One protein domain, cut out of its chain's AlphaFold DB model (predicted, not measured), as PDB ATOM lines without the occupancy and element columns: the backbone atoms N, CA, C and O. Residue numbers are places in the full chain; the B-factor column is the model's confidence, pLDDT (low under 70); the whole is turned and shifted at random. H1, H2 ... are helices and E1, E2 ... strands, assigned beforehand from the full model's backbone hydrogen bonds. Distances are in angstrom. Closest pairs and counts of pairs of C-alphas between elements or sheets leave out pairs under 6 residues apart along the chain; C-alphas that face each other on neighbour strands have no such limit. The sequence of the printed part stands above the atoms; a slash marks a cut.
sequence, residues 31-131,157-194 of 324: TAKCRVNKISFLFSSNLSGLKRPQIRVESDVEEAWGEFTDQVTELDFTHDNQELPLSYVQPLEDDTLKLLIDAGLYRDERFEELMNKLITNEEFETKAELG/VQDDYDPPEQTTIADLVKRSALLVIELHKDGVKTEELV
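Overview. This is residues 31 to 131 and 157 to 194 of the 324 residues of an uncharacterized protein of Alkalihalobacillus clausii (UniProt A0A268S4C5). A strongly twisted antiparallel sheet of five strands, built round the long hairpin E1 and E2, has helices gathered at one end of the long axis, while the hairpin E2 and E3 reaches toward the other. H2 packs on E1, and H3 begins on the sheet with residues 169 to 173 and runs away from it, touching H1 and H2. The printed part has 139 residues with four named helices and five named strands, in the order E1 E2 E3 E4 H1 H2 E5 H3 H4, a mixed class of helices and strands. It is only just compact, close to loose, with a radius of gyration of the C-alphas of 16.7 A, and only just elongated, spanning 54 by 36 by 23 A.

Arrangement. E1, residues 31 to 42, bends by 87 degrees at residue 37 and forms a hairpin with E2, residues 54 to 69, with N 33 and O 63 2.8 A apart. E2 bends by 80 degrees at residue 59. E3, residues 72 to 76, completes a meander E1 E2 E3, each strand the antiparallel neighbour of the one before; N 64 and O 75 are 2.9 A apart. E4, residues 84 to 91, is antiparallel to E2, on the same side of it as E3, with N 57 and O 88 2.8 A apart. H1, residues 94 to 102, is not on the sheet. H2, residues 111 to 119, is on the sheet; its closest C-alphas to E1 are those of Asn 116 and Ile 39, 5.7 A apart. E5, residues 123 to 131, bends by 67 degrees at residue 127 and is antiparallel to E1, on the other side from E2, with N 32 and O 126 2.8 A apart. H3, residues 169 to 185, is on the sheet and touches H1 at a shallow tilt of 23 degrees, the same way, closest at the C-alphas of Lys 174 and Thr 96, 5.9 A. With residues 172 to 176 alone H3 touches H2, only just about perpendicular at 70.0 degrees, closest at the C-alphas of Ser 176 and Leu 118, 6.3 A. H4, residues 190 to 193, is close to H2 but not clearly touching, with the C-alphas of Leu 193 and Leu 114 7.3 A apart. Every O i to N i+4 pair is within hydrogen-bond range in H1, H2 and H3; H4 is too short for one.

Along the chain. E1 begins at C-alpha 31 (348.306, 351.842, 182.525) and measures 24.9 A. E2 measures 34.4 A, E4 22.9 A and E5 22.2 A. H3 measures 24.6 A from C-alpha 169 (355.039, 341.114, 187.700), and H4 ends at C-alpha 193 (363.216, 321.501, 182.795).

Size, cuts and confidence. The two C-alphas farthest apart, those of Asp 70 and Gly 187, are 56.3 A apart. Residues 132 to 156 are not printed, and C-alphas 131 and 157 are 12.6 A apart across the cut. The link E1 to E2 is long. Mean pLDDT of the printed part is 74.7; 40 residues are under 70, among them 44 to 52, 102 to 109 and 157 to 166.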
ATOM      1  N   THR A  31     348.151 353.289 182.338       86.06
ATOM      2  CA  THR A  31     348.306 351.842 182.525       86.06
ATOM      3  C   THR A  31     348.783 351.257 181.202       86.06
ATOM      4  O   THR A  31     348.155 351.487 180.174       86.06
ATOM      5  N   ALA A  32     349.892 350.525 181.217       85.00
ATOM      6  CA  ALA A  32     350.488 349.889 180.050       85.00
ATOM      7  C   ALA A  32     350.426 348.362 180.193       85.00
ATOM      8  O   ALA A  32     350.982 347.805 181.148       85.00
ATOM      9  N   LYS A  33     349.788 347.691 179.228       88.94
ATOM     10  CA  LYS A  33     349.859 346.240 179.041       88.94
ATOM     11  C   LYS A  33     351.181 345.910 178.364       88.94
ATOM     12  O   LYS A  33     351.497 346.426 177.293       88.94
ATOM     13  N   CYS A  34     351.961 345.061 179.014       87.25
ATOM     14  CA  CYS A  34     353.326 344.755 178.629       87.25
ATOM     15  C   CYS A  34     353.515 343.243 178.483       87.25
ATOM     16  O   CYS A  34     353.157 342.482 179.382       87.25
ATOM     17  N   ARG A  35     354.149 342.804 177.396       89.38
ATOM     18  CA  ARG A  35     354.592 341.419 177.206       89.38
ATOM     19  C   ARG A  35     356.008 341.260 177.748       89.38
ATOM     20  O   ARG A  35     356.911 342.011 177.376       89.38
ATOM     21  N   VAL A  36     356.242 340.292 178.633       88.12
ATOM     22  CA  VAL A  36     357.592 340.040 179.161       88.12
ATOM     23  C   VAL A  36     358.464 339.397 178.085       88.12
ATOM     24  O   VAL A  36     358.202 338.278 177.657       88.12
ATOM     25  N   ASN A  37     359.569 340.048 177.725       86.56
ATOM     26  CA  ASN A  37     360.608 339.430 176.901       86.56
ATOM     27  C   ASN A  37     361.612 338.683 177.778       86.56
ATOM     28  O   ASN A  37     361.968 337.537 177.496       86.56
ATOM     29  N   LYS A  38     362.062 339.325 178.863       87.06
ATOM     30  CA  LYS A  38     363.090 338.790 179.755       87.06
ATOM     31  C   LYS A  38     362.891 339.227 181.203       87.06
ATOM     32  O   LYS A  38     362.584 340.383 181.486       87.06
ATOM     33  N   ILE A  39     363.165 338.315 182.130       84.19
ATOM     34  CA  ILE A  39     363.272 338.571 183.569       84.19
ATOM     35  C   ILE A  39     364.706 338.316 184.057       84.19
ATOM     36  O   ILE A  39     365.392 337.415 183.574       84.19
ATOM     37  N   SER A  40     365.175 339.116 185.015       82.62
ATOM     38  CA  SER A  40     366.487 338.955 185.654       82.62
ATOM     39  C   SER A  40     366.467 339.362 187.128       82.62
ATOM     40  O   SER A  40     365.689 340.232 187.525       82.62
ATOM     41  N   PHE A  41     367.306 338.737 187.958       78.94
ATOM     42  CA  PHE A  41     367.263 338.890 189.417       78.94
ATOM     43  C   PHE A  41     368.521 339.577 189.972       78.94
ATOM     44  O   PHE A  41     369.607 339.008 190.087       78.94
ATOM     45  N   LEU A  42     368.361 340.839 190.370       76.94
ATOM     46  CA  LEU A  42     369.415 341.703 190.896       76.94
ATOM     47  C   LEU A  42     369.599 341.490 192.407       76.94
ATOM     48  O   LEU A  42     369.087 342.240 193.247       76.94
ATOM     49  N   PHE A  43     370.372 340.465 192.763       71.69
ATOM     50  CA  PHE A  43     370.821 340.236 194.137       71.69
ATOM     51  C   PHE A  43     371.941 341.220 194.504       71.69
ATOM     52  O   PHE A  43     373.050 341.166 193.969       71.69
ATOM     53  N   SER A  44     371.672 342.136 195.436       61.31
ATOM     54  CA  SER A  44     372.689 343.080 195.909       61.31
ATOM     55  C   SER A  44     373.682 342.382 196.850       61.31
ATOM     56  O   SER A  44     373.300 341.630 197.741       61.31
ATOM     57  N   SER A  45     374.981 342.612 196.624       52.91
ATOM     58  CA  SER A  45     376.072 341.880 197.289       52.91
ATOM     59  C   SER A  45     376.036 341.978 198.823       52.91
ATOM     60  O   SER A  45     375.663 343.010 199.375       52.91
ATOM     61  N   ASN A  46     376.506 340.919 199.498       50.81
ATOM     62  CA  ASN A  46     376.437 340.653 200.950       50.81
ATOM     63  C   ASN A  46     377.207 341.638 201.872       50.81
ATOM     64  O   ASN A  46     377.584 341.282 202.991       50.81
ATOM     65  N   LEU A  47     377.486 342.865 201.431       45.56
ATOM     66  CA  LEU A  47     378.252 343.870 202.162       45.56
ATOM     67  C   LEU A  47     377.351 345.034 202.602       45.56
ATOM     68  O   LEU A  47     376.980 345.887 201.803       45.56
ATOM     69  N   SER A  48     377.105 345.102 203.915       42.31
ATOM     70  CA  SER A  48     376.415 346.192 204.630       42.31
ATOM     71  C   SER A  48     374.890 346.305 204.431       42.31
ATOM     72  O   SER A  48     374.392 347.269 203.846       42.31
ATOM     73  N   GLY A  49     374.151 345.397 205.080       44.09
ATOM     74  CA  GLY A  49     372.700 345.492 205.302       44.09
ATOM     75  C   GLY A  49     371.862 344.733 204.271       44.09
ATOM     76  O   GLY A  49     372.267 344.597 203.120       44.09
ATOM     77  N   LEU A  50     370.687 344.238 204.682       47.09
ATOM     78  CA  LEU A  50     369.729 343.628 203.754       47.09
ATOM     79  C   LEU A  50     369.114 344.720 202.873       47.09
ATOM     80  O   LEU A  50     368.106 345.330 203.224       47.09
ATOM     81  N   LYS A  51     369.712 344.945 201.705       59.75
ATOM     82  CA  LYS A  51     368.966 345.460 200.561       59.75
ATOM     83  C   LYS A  51     368.077 344.326 200.049       59.75
ATOM     84  O   LYS A  51     368.563 343.211 199.865       59.75
ATOM     85  N   ARG A  52     366.783 344.594 199.846       66.69
ATOM     86  CA  ARG A  52     365.891 343.632 199.182       66.69
ATOM     87  C   ARG A  52     366.430 343.362 197.765       66.69
ATOM     88  O   ARG A  52     366.851 344.320 197.107       66.69
ATOM     89  N   PRO A  53     366.451 342.102 197.296       73.75
ATOM     90  CA  PRO A  53     366.759 341.816 195.901       73.75
ATOM     91  C   PRO A  53     365.699 342.455 194.996       73.75
ATOM     92  O   PRO A  53     364.564 342.674 195.420       73.75
ATOM     93  N   GLN A  54     366.072 342.780 193.763       79.81
ATOM     94  CA  GLN A  54     365.165 343.414 192.803       79.81
ATOM     95  C   GLN A  54     364.960 342.497 191.598       79.81
ATOM     96  O   GLN A  54     365.909 341.880 191.120       79.81
ATOM     97  N   ILE A  55     363.735 342.421 191.092       80.19
ATOM     98  CA  ILE A  55     363.456 341.895 189.755       80.19
ATOM     99  C   ILE A  55     363.726 343.026 188.765       80.19
ATOM    100  O   ILE A  55     363.263 344.144 188.978       80.19
ATOM    101  N   ARG A  56     364.431 342.742 187.671       84.00
ATOM    102  CA  ARG A  56     364.469 343.591 186.479       84.00
ATOM    103  C   ARG A  56     363.786 342.868 185.326       84.00
ATOM    104  O   ARG A  56     364.170 341.749 184.991       84.00
ATOM    105  N   VAL A  57     362.819 343.539 184.716       85.31
ATOM    106  CA  VAL A  57     362.094 343.089 183.528       85.31
ATOM    107  C   VAL A  57     362.552 343.906 182.319       85.31
ATOM    108  O   VAL A  57     362.830 345.107 182.418       85.31
ATOM    109  N   GLU A  58     362.656 343.237 181.181       88.00
ATOM    110  CA  GLU A  58     362.719 343.827 179.846       88.00
ATOM    111  C   GLU A  58     361.469 343.314 179.109       88.00
ATOM    112  O   GLU A  58     361.219 342.105 179.073       88.00
ATOM    113  N   SER A  59     360.633 344.223 178.619       86.62
ATOM    114  CA  SER A  59     359.272 343.945 178.144       86.62
ATOM    115  C   SER A  59     358.859 344.940 177.074       86.62
ATOM    116  O   SER A  59     359.252 346.100 177.156       86.62
ATOM    117  N   ASP A  60     357.996 344.533 176.157       87.25
ATOM    118  CA  ASP A  60     357.424 345.442 175.167       87.25
ATOM    119  C   ASP A  60     356.025 345.884 175.597       87.25
ATOM    120  O   ASP A  60     355.242 345.061 176.074       87.25
ATOM    121  N   VAL A  61     355.706 347.171 175.449       83.50
ATOM    122  CA  VAL A  61     354.335 347.677 175.610       83.50
ATOM    123  C   VAL A  61     353.541 347.319 174.359       83.50
ATOM    124  O   VAL A  61     353.925 347.708 173.254       83.50
ATOM    125  N   GLU A  62     352.437 346.605 174.552       84.88
ATOM    126  CA  GLU A  62     351.497 346.212 173.497       84.88
ATOM    127  C   GLU A  62     350.311 347.180 173.425       84.88
ATOM    128  O   GLU A  62     349.949 347.622 172.341       84.88
ATOM    129  N   GLU A  63     349.740 347.555 174.573       85.50
ATOM    130  CA  GLU A  63     348.575 348.446 174.678       85.50
ATOM    131  C   GLU A  63     348.791 349.440 175.835       85.50
ATOM    132  O   GLU A  63     349.475 349.125 176.816       85.50
ATOM    133  N   ALA A  64     348.221 350.646 175.756       84.00
ATOM    134  CA  ALA A  64     348.251 351.604 176.863       84.00
ATOM    135  C   ALA A  64     346.984 352.466 176.959       84.00
ATOM    136  O   ALA A  64     346.499 352.994 175.959       84.00
ATOM    137  N   TRP A  65     346.511 352.684 178.188       86.12
ATOM    138  CA  TRP A  65     345.311 353.459 178.518       86.12
ATOM    139  C   TRP A  65     345.644 354.636 179.437       86.12
ATOM    140  O   TRP A  65     346.316 354.469 180.457       86.12
ATOM    141  N   GLY A  66     345.155 355.826 179.098       81.56
ATOM    142  CA  GLY A  66     345.426 357.064 179.827       81.56
ATOM    143  C   GLY A  66     344.892 358.286 179.084       81.56
ATOM    144  O   GLY A  66     344.516 358.200 177.920       81.56
ATOM    145  N   GLU A  67     344.849 359.444 179.741       80.25
ATOM    146  CA  GLU A  67     344.358 360.692 179.135       80.25
ATOM    147  C   GLU A  67     345.427 361.305 178.207       80.25
ATOM    148  O   GLU A  67     346.094 362.282 178.546       80.25
ATOM    149  N   PHE A  68     345.642 360.695 177.033       71.62
ATOM    150  CA  PHE A  68     346.671 361.140 176.085       71.62
ATOM    151  C   PHE A  68     346.285 362.437 175.375       71.62
ATOM    152  O   PHE A  68     347.134 363.310 175.211       71.62
ATOM    153  N   THR A  69     345.021 362.577 174.971       69.81
ATOM    154  CA  THR A  69     344.394 363.834 174.512       69.81
ATOM    155  C   THR A  69     342.886 363.785 174.788       69.81
ATOM    156  O   THR A  69     342.347 362.705 175.018       69.81
ATOM    157  N   ASP A  70     342.180 364.910 174.618       70.00
ATOM    158  CA  ASP A  70     340.705 365.011 174.624       70.00
ATOM    159  C   ASP A  70     339.967 363.981 173.732       70.00
ATOM    160  O   ASP A  70     338.750 363.825 173.849       70.00
ATOM    161  N   GLN A  71     340.664 363.323 172.794       69.56
ATOM    162  CA  GLN A  71     340.098 362.381 171.816       69.56
ATOM    163  C   GLN A  71     340.793 361.009 171.785       69.56
ATOM    164  O   GLN A  71     340.341 360.125 171.061       69.56
ATOM    165  N   VAL A  72     341.883 360.817 172.538       69.00
ATOM    166  CA  VAL A  72     342.695 359.588 172.527       69.00
ATOM    167  C   VAL A  72     342.924 359.146 173.967       69.00
ATOM    168  O   VAL A  72     343.684 359.777 174.700       69.00
ATOM    169  N   THR A  73     342.253 358.061 174.347       77.00
ATOM    170  CA  THR A  73     342.291 357.458 175.691       77.00
ATOM    171  C   THR A  73     343.016 356.108 175.733       77.00
ATOM    172  O   THR A  73     343.222 355.542 176.803       77.00
ATOM    173  N   GLU A  74     343.349 355.570 174.562       83.44
ATOM    174  CA  GLU A  74     343.807 354.201 174.329       83.44
ATOM    175  C   GLU A  74     344.763 354.188 173.129       83.44
ATOM    176  O   GLU A  74     344.606 354.980 172.194       83.44
ATOM    177  N   LEU A  75     345.772 353.320 173.186       78.25
ATOM    178  CA  LEU A  75     346.840 353.178 172.202       78.25
ATOM    179  C   LEU A  75     347.167 351.693 172.019       78.25
ATOM    180  O   LEU A  75     347.350 350.988 173.008       78.25
ATOM    181  N   ASP A  76     347.295 351.255 170.768       83.12
ATOM    182  CA  ASP A  76     347.702 349.902 170.370       83.12
ATOM    183  C   ASP A  76     349.034 349.993 169.604       83.12
ATOM    184  O   ASP A  76     349.155 350.739 168.627       83.12
ATOM    185  N   PHE A  77     350.039 349.256 170.076       78.75
ATOM    186  CA  PHE A  77     351.394 349.167 169.527       78.75
ATOM    187  C   PHE A  77     351.702 347.790 168.911       78.75
ATOM    188  O   PHE A  77     352.787 347.592 168.363       78.75
ATOM    189  N   THR A  78     350.759 346.838 168.958       73.25
ATOM    190  CA  THR A  78     350.916 345.476 168.405       73.25
ATOM    191  C   THR A  78     351.094 345.468 166.883       73.25
ATOM    192  O   THR A  78     351.585 344.500 166.298       73.25
ATOM    193  N   HIS A  79     350.684 346.548 166.216       69.38
ATOM    194  CA  HIS A  79     350.721 346.686 164.767       69.38
ATOM    195  C   HIS A  79     352.099 347.162 164.264       69.38
ATOM    196  O   HIS A  79     352.802 347.937 164.910       69.38
ATOM    197  N   ASP A  80     352.490 346.690 163.076       60.34
ATOM    198  CA  ASP A  80     353.713 347.068 162.344       60.34
ATOM    199  C   ASP A  80     355.057 346.951 163.110       60.34
ATOM    200  O   ASP A  80     356.083 347.441 162.632       60.34
ATOM    201  N   ASN A  81     355.102 346.213 164.228       63.69
ATOM    202  CA  ASN A  81     356.249 346.118 165.152       63.69
ATOM    203  C   ASN A  81     356.610 347.477 165.796       63.69
ATOM    204  O   ASN A  81     357.788 347.820 165.917       63.69
ATOM    205  N   GLN A  82     355.599 348.271 166.172       68.12
ATOM    206  CA  GLN A  82     355.771 349.563 166.862       68.12
ATOM    207  C   GLN A  82     355.793 349.445 168.401       68.12
ATOM    208  O   GLN A  82     355.875 350.455 169.099       68.12
ATOM    209  N   GLU A  83     355.770 348.209 168.899       73.06
ATOM    210  CA  GLU A  83     356.031 347.767 170.271       73.06
ATOM    211  C   GLU A  83     357.108 348.611 170.986       73.06
ATOM    212  O   GLU A  83     358.267 348.671 170.560       73.06
ATOM    213  N   LEU A  84     356.734 349.286 172.083       77.31
ATOM    214  CA  LEU A  84     357.637 350.201 172.793       77.31
ATOM    215  C   LEU A  84     358.452 349.456 173.868       77.31
ATOM    216  O   LEU A  84     357.861 348.944 174.821       77.31
ATOM    217  N   PRO A  85     359.798 349.432 173.797       80.12
ATOM    218  CA  PRO A  85     360.618 348.682 174.744       80.12
ATOM    219  C   PRO A  85     360.692 349.378 176.110       80.12
ATOM    220  O   PRO A  85     361.328 350.421 176.275       80.12
ATOM    221  N   LEU A  86     360.099 348.751 177.122       80.94
ATOM    222  CA  LEU A  86     360.119 349.166 178.522       80.94
ATOM    223  C   LEU A  86     361.106 348.296 179.321       80.94
ATOM    224  O   LEU A  86     361.096 347.067 179.244       80.94
ATOM    225  N   SER A  87     361.944 348.915 180.158       81.81
ATOM    226  CA  SER A  87     362.692 348.183 181.191       81.81
ATOM    227  C   SER A  87     362.303 348.684 182.573       81.81
ATOM    228  O   SER A  87     362.442 349.864 182.888       81.81
ATOM    229  N   TYR A  88     361.817 347.761 183.399       77.25
ATOM    230  CA  TYR A  88     361.266 348.029 184.721       77.25
ATOM    231  C   TYR A  88     362.074 347.304 185.805       77.25
ATOM    232  O   TYR A  88     362.653 346.245 185.556       77.25
ATOM    233  N   VAL A  89     362.139 347.871 187.015       77.56
ATOM    234  CA  VAL A  89     362.840 347.282 188.165       77.56
ATOM    235  C   VAL A  89     361.964 347.375 189.417       77.56
ATOM    236  O   VAL A  89     361.703 348.471 189.907       77.56
ATOM    237  N   GLN A  90     361.568 346.226 189.966       77.81
ATOM    238  CA  GLN A  90     360.712 346.107 191.150       77.81
ATOM    239  C   GLN A  90     361.503 345.526 192.336       77.81
ATOM    240  O   GLN A  90     362.215 344.534 192.160       77.81
ATOM    241  N   PRO A  91     361.407 346.074 193.561       76.12
ATOM    242  CA  PRO A  91     361.905 345.385 194.750       76.12
ATOM    243  C   PRO A  91     361.044 344.147 195.049       76.12
ATOM    244  O   PRO A  91     359.820 344.233 195.058       76.12
ATOM    245  N   LEU A  92     361.668 343.003 195.341       75.62
ATOM    246  CA  LEU A  92     360.936 341.803 195.753       75.62
ATOM    247  C   LEU A  92     360.243 342.016 197.104       75.62
ATOM    248  O   LEU A  92     360.885 342.383 198.090       75.62
ATOM    249  N   GLU A  93     358.945 341.723 197.148       79.62
ATOM    250  CA  GLU A  93     358.173 341.597 198.384       79.62
ATOM    251  C   GLU A  93     358.696 340.431 199.236       79.62
ATOM    252  O   GLU A  93     359.144 339.411 198.702       79.62
ATOM    253  N   ASP A  94     358.599 340.544 200.564       76.19
ATOM    254  CA  ASP A  94     359.160 339.537 201.477       76.19
ATOM    255  C   ASP A  94     358.454 338.165 201.350       76.19
ATOM    256  O   ASP A  94     359.106 337.126 201.482       76.19
ATOM    257  N   ASP A  95     357.155 338.138 201.022       78.94
ATOM    258  CA  ASP A  95     356.398 336.900 200.769       78.94
ATOM    259  C   ASP A  95     356.763 336.246 199.424       78.94
ATOM    260  O   ASP A  95     356.944 335.028 199.351       78.94
ATOM    261  N   THR A  96     356.959 337.044 198.368       77.69
ATOM    262  CA  THR A  96     357.454 336.566 197.064       77.69
ATOM    263  C   THR A  96     358.865 335.998 197.200       77.69
ATOM    264  O   THR A  96     359.151 334.898 196.729       77.69
ATOM    265  N   LEU A  97     359.741 336.701 197.926       77.00
ATOM    266  CA  LEU A  97     361.085 336.236 198.259       77.00
ATOM    267  C   LEU A  97     361.052 334.910 199.034       77.00
ATOM    268  O   LEU A  97     361.840 334.009 198.743       77.00
ATOM    269  N   LYS A  98     360.128 334.759 199.989       81.38
ATOM    270  CA  LYS A  98     359.948 333.508 200.729       81.38
ATOM    271  C   LYS A  98     359.519 332.356 199.814       81.38
ATOM    272  O   LYS A  98     360.127 331.294 199.898       81.38
ATOM    273  N   LEU A  99     358.552 332.560 198.916       80.00
ATOM    274  CA  LEU A  99     358.141 331.539 197.937       80.00
ATOM    275  C   LEU A  99     359.313 331.082 197.053       80.00
ATOM    276  O   LEU A  99     359.485 329.885 196.836       80.00
ATOM    277  N   LEU A 100     360.172 332.007 196.609       75.44
ATOM    278  CA  LEU A 100     361.378 331.684 195.831       75.44
ATOM    279  C   LEU A 100     362.445 330.918 196.637       75.44
ATOM    280  O   LEU A 100     363.206 330.131 196.070       75.44
ATOM    281  N   ILE A 101     362.505 331.114 197.956       74.44
ATOM    282  CA  ILE A 101     363.373 330.339 198.857       74.44
ATOM    283  C   ILE A 101     362.783 328.945 199.121       74.44
ATOM    284  O   ILE A 101     363.517 327.961 199.039       74.44
ATOM    285  N   ASP A 102     361.477 328.847 199.385       68.50
ATOM    286  CA  ASP A 102     360.766 327.583 199.633       68.50
ATOM    287  C   ASP A 102     360.743 326.681 198.377       68.50
ATOM    288  O   ASP A 102     360.774 325.457 198.494       68.50
ATOM    289  N   ALA A 103     360.793 327.271 197.176       65.50
ATOM    290  CA  ALA A 103     361.007 326.573 195.903       65.50
ATOM    291  C   ALA A 103     362.442 326.029 195.703       65.50
ATOM    292  O   ALA A 103     362.711 325.356 194.712       65.50
ATOM    293  N   GLY A 104     363.384 326.352 196.600       61.53
ATOM    294  CA  GLY A 104     364.813 326.030 196.478       61.53
ATOM    295  C   GLY A 104     365.596 326.927 195.506       61.53
ATOM    296  O   GLY A 104     366.820 326.826 195.419       61.53
ATOM    297  N   LEU A 105     364.906 327.834 194.811       61.84
ATOM    298  CA  LEU A 105     365.392 328.525 193.617       61.84
ATOM    299  C   LEU A 105     366.402 329.644 193.895       61.84
ATOM    300  O   LEU A 105     367.254 329.913 193.055       61.84
ATOM    301  N   TYR A 106     366.401 330.227 195.098       59.00
ATOM    302  CA  TYR A 106     367.343 331.283 195.528       59.00
ATOM    303  C   TYR A 106     368.844 330.873 195.491       59.00
ATOM    304  O   TYR A 106     369.717 331.652 195.873       59.00
ATOM    305  N   ARG A 107     369.177 329.634 195.102       57.00
ATOM    306  CA  ARG A 107     370.553 329.108 195.030       57.00
ATOM    307  C   ARG A 107     370.894 328.366 193.736       57.00
ATOM    308  O   ARG A 107     372.027 327.907 193.623       57.00
ATOM    309  N   ASP A 108     369.948 328.201 192.814       66.19
ATOM    310  CA  ASP A 108     370.194 327.512 191.544       66.19
ATOM    311  C   ASP A 108     370.562 328.555 190.480       66.19
ATOM    312  O   ASP A 108     369.786 329.471 190.216       66.19
ATOM    313  N   GLU A 109     371.740 328.436 189.865       66.06
ATOM    314  CA  GLU A 109     372.172 329.339 188.783       66.06
ATOM    315  C   GLU A 109     371.217 329.257 187.574       66.06
ATOM    316  O   GLU A 109     371.046 330.231 186.845       66.06
ATOM    317  N   ARG A 110     370.506 328.129 187.425       72.81
ATOM    318  CA  ARG A 110     369.481 327.885 186.398       72.81
ATOM    319  C   ARG A 110     368.120 328.519 186.709       72.81
ATOM    320  O   ARG A 110     367.217 328.443 185.879       72.81
ATOM    321  N   PHE A 111     367.929 329.124 187.885       74.88
ATOM    322  CA  PHE A 111     366.648 329.731 188.267       74.88
ATOM    323  C   PHE A 111     366.222 330.848 187.309       74.88
ATOM    324  O   PHE A 111     365.067 330.878 186.889       74.88
ATOM    325  N   GLU A 112     367.143 331.738 186.927       77.12
ATOM    326  CA  GLU A 112     366.825 332.822 185.992       77.12
ATOM    327  C   GLU A 112     366.423 332.256 184.618       77.12
ATOM    328  O   GLU A 112     365.431 332.695 184.041       77.12
ATOM    329  N   GLU A 113     367.100 331.210 184.134       80.56
ATOM    330  CA  GLU A 113     366.737 330.513 182.890       80.56
ATOM    331  C   GLU A 113     365.355 329.843 182.974       80.56
ATOM    332  O   GLU A 113     364.577 329.913 182.020       80.56
ATOM    333  N   LEU A 114     365.015 329.225 184.113       79.50
ATOM    334  CA  LEU A 114     363.698 328.624 184.347       79.50
ATOM    335  C   LEU A 114     362.588 329.679 184.377       79.50
ATOM    336  O   LEU A 114     361.538 329.471 183.779       79.50
ATOM    337  N   MET A 115     362.815 330.813 185.043       80.56
ATOM    338  CA  MET A 115     361.817 331.883 185.128       80.56
ATOM    339  C   MET A 115     361.618 332.601 183.801       80.56
ATOM    340  O   MET A 115     360.485 332.930 183.480       80.56
ATOM    341  N   ASN A 116     362.669 332.775 182.992       84.25
ATOM    342  CA  ASN A 116     362.502 333.228 181.611       84.25
ATOM    343  C   ASN A 116     361.632 332.234 180.822       84.25
ATOM    344  O   ASN A 116     360.606 332.624 180.276       84.25
ATOM    345  N   LYS A 117     361.923 330.925 180.870       83.88
ATOM    346  CA  LYS A 117     361.091 329.890 180.213       83.88
ATOM    347  C   LYS A 117     359.630 329.818 180.699       83.88
ATOM    348  O   LYS A 117     358.816 329.219 180.005       83.88
ATOM    349  N   LEU A 118     359.304 330.373 181.871       83.12
ATOM    350  CA  LEU A 118     357.966 330.346 182.485       83.12
ATOM    351  C   LEU A 118     357.249 331.708 182.505       83.12
ATOM    352  O   LEU A 118     356.141 331.781 183.035       83.12
ATOM    353  N   ILE A 119     357.889 332.783 182.037       85.69
ATOM    354  CA  ILE A 119     357.337 334.151 182.074       85.69
ATOM    355  C   ILE A 119     357.548 334.891 180.740       85.69
ATOM    356  O   ILE A 119     356.771 335.783 180.426       85.69
ATOM    357  N   THR A 120     358.529 334.531 179.905       86.44
ATOM    358  CA  THR A 120     358.653 335.116 178.560       86.44
ATOM    359  C   THR A 120     357.398 334.822 177.722       86.44
ATOM    360  O   THR A 120     356.971 333.672 177.618       86.44
ATOM    361  N   ASN A 121     356.849 335.865 177.097       85.50
ATOM    362  CA  ASN A 121     355.541 335.944 176.431       85.50
ATOM    363  C   ASN A 121     354.301 335.946 177.353       85.50
ATOM    364  O   ASN A 121     353.187 335.907 176.840       85.50
ATOM    365  N   GLU A 122     354.450 336.019 178.680       87.62
ATOM    366  CA  GLU A 122     353.324 336.352 179.568       87.62
ATOM    367  C   GLU A 122     353.067 337.867 179.584       87.62
ATOM    368  O   GLU A 122     353.992 338.680 179.486       87.62
ATOM    369  N   GLU A 123     351.800 338.233 179.753       89.38
ATOM    370  CA  GLU A 123     351.324 339.614 179.817       89.38
ATOM    371  C   GLU A 123     351.237 340.105 181.276       89.38
ATOM    372  O   GLU A 123     350.865 339.353 182.183       89.38
ATOM    373  N   PHE A 124     351.542 341.381 181.511       87.31
ATOM    374  CA  PHE A 124     351.320 342.066 182.789       87.31
ATOM    375  C   PHE A 124     350.884 343.514 182.578       87.31
ATOM    376  O   PHE A 124     351.219 344.131 181.569       87.31
ATOM    377  N   GLU A 125     350.210 344.088 183.571       86.56
ATOM    378  CA  GLU A 125     349.968 345.531 183.619       86.56
ATOM    379  C   GLU A 125     350.969 346.240 184.535       86.56
ATOM    380  O   GLU A 125     351.357 345.743 185.598       86.56
ATOM    381  N   THR A 126     351.362 347.449 184.142       81.75
ATOM    382  CA  THR A 126     352.136 348.366 184.983       81.75
ATOM    383  C   THR A 126     351.720 349.812 184.741       81.75
ATOM    384  O   THR A 126     351.217 350.153 183.674       81.75
ATOM    385  N   LYS A 127     351.941 350.687 185.725       81.06
ATOM    386  CA  LYS A 127     351.756 352.132 185.554       81.06
ATOM    387  C   LYS A 127     353.033 352.735 184.966       81.06
ATOM    388  O   LYS A 127     354.129 352.538 185.496       81.06
ATOM    389  N   ALA A 128     352.897 353.460 183.863       76.31
ATOM    390  CA  ALA A 128     353.990 354.077 183.126       76.31
ATOM    391  C   ALA A 128     353.744 355.574 182.915       76.31
ATOM    392  O   ALA A 128     352.636 356.018 182.626       76.31
ATOM    393  N   GLU A 129     354.806 356.358 183.046       78.06
ATOM    394  CA  GLU A 129     354.860 357.753 182.637       78.06
ATOM    395  C   GLU A 129     355.286 357.787 181.161       78.06
ATOM    396  O   GLU A 129     356.461 357.601 180.831       78.06
ATOM    397  N   LEU A 130     354.317 357.975 180.266       74.25
ATOM    398  CA  LEU A 130     354.539 358.044 178.825       74.25
ATOM    399  C   LEU A 130     354.733 359.505 178.401       74.25
ATOM    400  O   LEU A 130     353.915 360.379 178.701       74.25
ATOM    401  N   GLY A 131     355.846 359.781 177.724       71.88
ATOM    402  CA  GLY A 131     356.170 361.089 177.173       71.88
ATOM    403  C   GLY A 131     355.485 361.263 175.828       71.88
ATOM    404  O   GLY A 131     355.958 360.729 174.828       71.88
ATOM    405  N   VAL A 157     356.251 353.929 186.803       56.19
ATOM    406  CA  VAL A 157     355.968 354.645 188.055       56.19
ATOM    407  C   VAL A 157     355.073 353.773 188.927       56.19
ATOM    408  O   VAL A 157     353.879 353.648 188.678       56.19
ATOM    409  N   GLN A 158     355.655 353.172 189.966       54.69
ATOM    410  CA  GLN A 158     354.929 352.357 190.947       54.69
ATOM    411  C   GLN A 158     355.305 352.752 192.387       54.69
ATOM    412  O   GLN A 158     355.654 351.905 193.206       54.69
ATOM    413  N   ASP A 159     355.257 354.058 192.666       47.81
ATOM    414  CA  ASP A 159     355.299 354.616 194.030       47.81
ATOM    415  C   ASP A 159     353.883 354.822 194.625       47.81
ATOM    416  O   ASP A 159     353.751 355.056 195.828       47.81
ATOM    417  N   ASP A 160     352.824 354.722 193.810       48.97
ATOM    418  CA  ASP A 160     351.430 354.877 194.246       48.97
ATOM    419  C   ASP A 160     350.856 353.606 194.892       48.97
ATOM    420  O   ASP A 160     351.172 352.480 194.508       48.97
ATOM    421  N   TYR A 161     349.970 353.806 195.872       42.97
ATOM    422  CA  TYR A 161     349.420 352.753 196.736       42.97
ATOM    423  C   TYR A 161     348.424 351.813 196.031       42.97
ATOM    424  O   TYR A 161     348.256 350.674 196.465       42.97
ATOM    425  N   ASP A 162     347.792 352.270 194.946       51.50
ATOM    426  CA  ASP A 162     346.858 351.475 194.147       51.50
ATOM    427  C   ASP A 162     347.586 350.824 192.950       51.50
ATOM    428  O   ASP A 162     347.935 351.534 191.992       51.50
ATOM    429  N   PRO A 163     347.825 349.496 192.951       55.50
ATOM    430  CA  PRO A 163     348.266 348.777 191.757       55.50
ATOM    431  C   PRO A 163     347.169 348.778 190.669       55.50
ATOM    432  O   PRO A 163     346.014 349.095 190.964       55.50
ATOM    433  N   PRO A 164     347.498 348.446 189.406       58.78
ATOM    434  CA  PRO A 164     346.480 348.154 188.394       58.78
ATOM    435  C   PRO A 164     345.583 346.971 188.814       58.78
ATOM    436  O   PRO A 164     345.978 346.155 189.648       58.78
ATOM    437  N   GLU A 165     344.380 346.871 188.240       57.53
ATOM    438  CA  GLU A 165     343.391 345.845 188.624       57.53
ATOM    439  C   GLU A 165     343.752 344.424 188.140       57.53
ATOM    440  O   GLU A 165     343.166 343.450 188.622       57.53
ATOM    441  N   GLN A 166     344.706 344.286 187.207       65.81
ATOM    442  CA  GLN A 166     345.116 343.005 186.619       65.81
ATOM    443  C   GLN A 166     346.472 342.472 187.135       65.81
ATOM    444  O   GLN A 166     347.062 342.955 188.101       65.81
ATOM    445  N   THR A 167     346.958 341.402 186.496       70.81
ATOM    446  CA  THR A 167     348.155 340.641 186.875       70.81
ATOM    447  C   THR A 167     349.423 341.502 186.899       70.81
ATOM    448  O   THR A 167     349.844 342.032 185.870       70.81
ATOM    449  N   THR A 168     350.089 341.576 188.055       79.88
ATOM    450  CA  THR A 168     351.384 342.263 188.192       79.88
ATOM    451  C   THR A 168     352.573 341.319 187.955       79.88
ATOM    452  O   THR A 168     352.454 340.097 188.081       79.88
ATOM    453  N   ILE A 169     353.770 341.875 187.716       82.12
ATOM    454  CA  ILE A 169     355.039 341.114 187.700       82.12
ATOM    455  C   ILE A 169     355.241 340.286 188.975       82.12
ATOM    456  O   ILE A 169     355.693 339.142 188.900       82.12
ATOM    457  N   ALA A 170     354.890 340.833 190.142       81.50
ATOM    458  CA  ALA A 170     355.004 340.110 191.402       81.50
ATOM    459  C   ALA A 170     354.112 338.859 191.400       81.50
ATOM    460  O   ALA A 170     354.526 337.815 191.900       81.50
ATOM    461  N   ASP A 171     352.932 338.928 190.784       84.00
ATOM    462  CA  ASP A 171     351.981 337.816 190.733       84.00
ATOM    463  C   ASP A 171     352.333 336.788 189.654       84.00
ATOM    464  O   ASP A 171     352.226 335.592 189.927       84.00
ATOM    465  N   LEU A 172     352.881 337.206 188.503       85.00
ATOM    466  CA  LEU A 172     353.530 336.290 187.553       85.00
ATOM    467  C   LEU A 172     354.654 335.496 188.240       85.00
ATOM    468  O   LEU A 172     354.694 334.268 188.154       85.00
ATOM    469  N   VAL A 173     355.525 336.173 188.996       84.56
ATOM    470  CA  VAL A 173     356.627 335.530 189.731       84.56
ATOM    471  C   VAL A 173     356.114 334.602 190.838       84.56
ATOM    472  O   VAL A 173     356.605 333.476 190.940       84.56
ATOM    473  N   LYS A 174     355.103 335.002 191.627       85.44
ATOM    474  CA  LYS A 174     354.448 334.130 192.628       85.44
ATOM    475  C   LYS A 174     353.842 332.883 191.969       85.44
ATOM    476  O   LYS A 174     354.047 331.773 192.459       85.44
ATOM    477  N   ARG A 175     353.126 333.049 190.851       85.56
ATOM    478  CA  ARG A 175     352.445 331.977 190.105       85.56
ATOM    479  C   ARG A 175     353.441 330.970 189.526       85.56
ATOM    480  O   ARG A 175     353.287 329.772 189.756       85.56
ATOM    481  N   SER A 176     354.500 331.440 188.866       84.25
ATOM    482  CA  SER A 176     355.543 330.563 188.316       84.25
ATOM    483  C   SER A 176     356.382 329.895 189.416       84.25
ATOM    484  O   SER A 176     356.722 328.720 189.290       84.25
ATOM    485  N   ALA A 177     356.625 330.562 190.553       82.38
ATOM    486  CA  ALA A 177     357.246 329.930 191.722       82.38
ATOM    487  C   ALA A 177     356.389 328.789 192.303       82.38
ATOM    488  O   ALA A 177     356.915 327.720 192.621       82.38
ATOM    489  N   LEU A 178     355.068 328.982 192.407       84.25
ATOM    490  CA  LEU A 178     354.129 327.950 192.862       84.25
ATOM    491  C   LEU A 178     354.075 326.751 191.903       84.25
ATOM    492  O   LEU A 178     354.115 325.613 192.371       84.25
ATOM    493  N   LEU A 179     354.068 326.994 190.588       83.25
ATOM    494  CA  LEU A 179     354.148 325.944 189.565       83.25
ATOM    495  C   LEU A 179     355.441 325.121 189.698       83.25
ATOM    496  O   LEU A 179     355.405 323.892 189.658       83.25
ATOM    497  N   VAL A 180     356.585 325.770 189.934       80.75
ATOM    498  CA  VAL A 180     357.855 325.063 190.166       80.75
ATOM    499  C   VAL A 180     357.842 324.283 191.488       80.75
ATOM    500  O   VAL A 180     358.373 323.174 191.544       80.75
ATOM    501  N   ILE A 181     357.201 324.794 192.545       79.19
ATOM    502  CA  ILE A 181     356.976 324.049 193.799       79.19
ATOM    503  C   ILE A 181     356.080 322.817 193.570       79.19
ATOM    504  O   ILE A 181     356.241 321.809 194.259       79.19
ATOM    505  N   GLU A 182     355.129 322.872 192.638       81.38
ATOM    506  CA  GLU A 182     354.265 321.743 192.276       81.38
ATOM    507  C   GLU A 182     355.023 320.676 191.473       81.38
ATOM    508  O   GLU A 182     355.075 319.525 191.903       81.38
ATOM    509  N   LEU A 183     355.749 321.073 190.423       79.94
ATOM    510  CA  LEU A 183     356.597 320.177 189.624       79.94
ATOM    511  C   LEU A 183     357.635 319.415 190.477       79.94
ATOM    512  O   LEU A 183     357.869 318.226 190.254       79.94
ATOM    513  N   HIS A 184     358.198 320.055 191.510       75.88
ATOM    514  CA  HIS A 184     359.087 319.389 192.471       75.88
ATOM    515  C   HIS A 184     358.386 318.348 193.362       75.88
ATOM    516  O   HIS A 184     359.020 317.362 193.743       75.88
ATOM    517  N   LYS A 185     357.102 318.530 193.712       80.69
ATOM    518  CA  LYS A 185     356.328 317.523 194.473       80.69
ATOM    519  C   LYS A 185     356.032 316.295 193.618       80.69
ATOM    520  O   LYS A 185     356.093 315.180 194.133       80.69
ATOM    521  N   ASP A 186     355.786 316.508 192.328       80.06
ATOM    522  CA  ASP A 186     355.599 315.450 191.329       80.06
ATOM    523  C   ASP A 186     356.920 314.751 190.942       80.06
ATOM    524  O   ASP A 186     356.921 313.744 190.233       80.06
ATOM    525  N   GLY A 187     358.054 315.235 191.463       74.56
ATOM    526  CA  GLY A 187     359.371 314.610 191.347       74.56
ATOM    527  C   GLY A 187     360.199 315.057 190.142       74.56
ATOM    528  O   GLY A 187     361.283 314.510 189.935       74.56
ATOM    529  N   VAL A 188     359.728 316.046 189.377       74.88
ATOM    530  CA  VAL A 188     360.477 316.664 188.273       74.88
ATOM    531  C   VAL A 188     361.560 317.581 188.842       74.88
ATOM    532  O   VAL A 188     361.306 318.353 189.768       74.88
ATOM    533  N   LYS A 189     362.778 317.525 188.296       69.12
ATOM    534  CA  LYS A 189     363.894 318.380 188.746       69.12
ATOM    535  C   LYS A 189     364.033 319.650 187.908       69.12
ATOM    536  O   LYS A 189     363.810 319.615 186.697       69.12
ATOM    537  N   THR A 190     364.564 320.729 188.499       64.81
ATOM    538  CA  THR A 190     365.008 321.916 187.732       64.81
ATOM    539  C   THR A 190     365.959 321.546 186.595       64.81
ATOM    540  O   THR A 190     365.828 322.087 185.506       64.81
ATOM    541  N   GLU A 191     366.848 320.568 186.796       64.88
ATOM    542  CA  GLU A 191     367.809 320.088 185.784       64.88
ATOM    543  C   GLU A 191     367.158 319.450 184.540       64.88
ATOM    544  O   GLU A 191     367.775 319.366 183.481       64.88
ATOM    545  N   GLU A 192     365.923 318.959 184.670       63.66
ATOM    546  CA  GLU A 192     365.193 318.266 183.602       63.66
ATOM    547  C   GLU A 192     364.330 319.244 182.783       63.66
ATOM    548  O   GLU A 192     364.082 318.993 181.602       63.66
ATOM    549  N   LEU A 193     363.939 320.369 183.395       62.72
ATOM    550  CA  LEU A 193     363.216 321.501 182.795       62.72
ATOM    551  C   LEU A 193     364.191 322.507 182.159       62.72
ATOM    552  O   LEU A 193     364.072 322.891 180.993       62.72
ATOM    553  N   VAL A 194     365.228 322.879 182.908       61.78
ATOM    554  CA  VAL A 194     366.394 323.607 182.410       61.78
ATOM    555  C   VAL A 194     367.417 322.603 181.906       61.78
ATOM    556  O   VAL A 194     368.534 322.482 182.415       61.78
TER     557      VAL A 194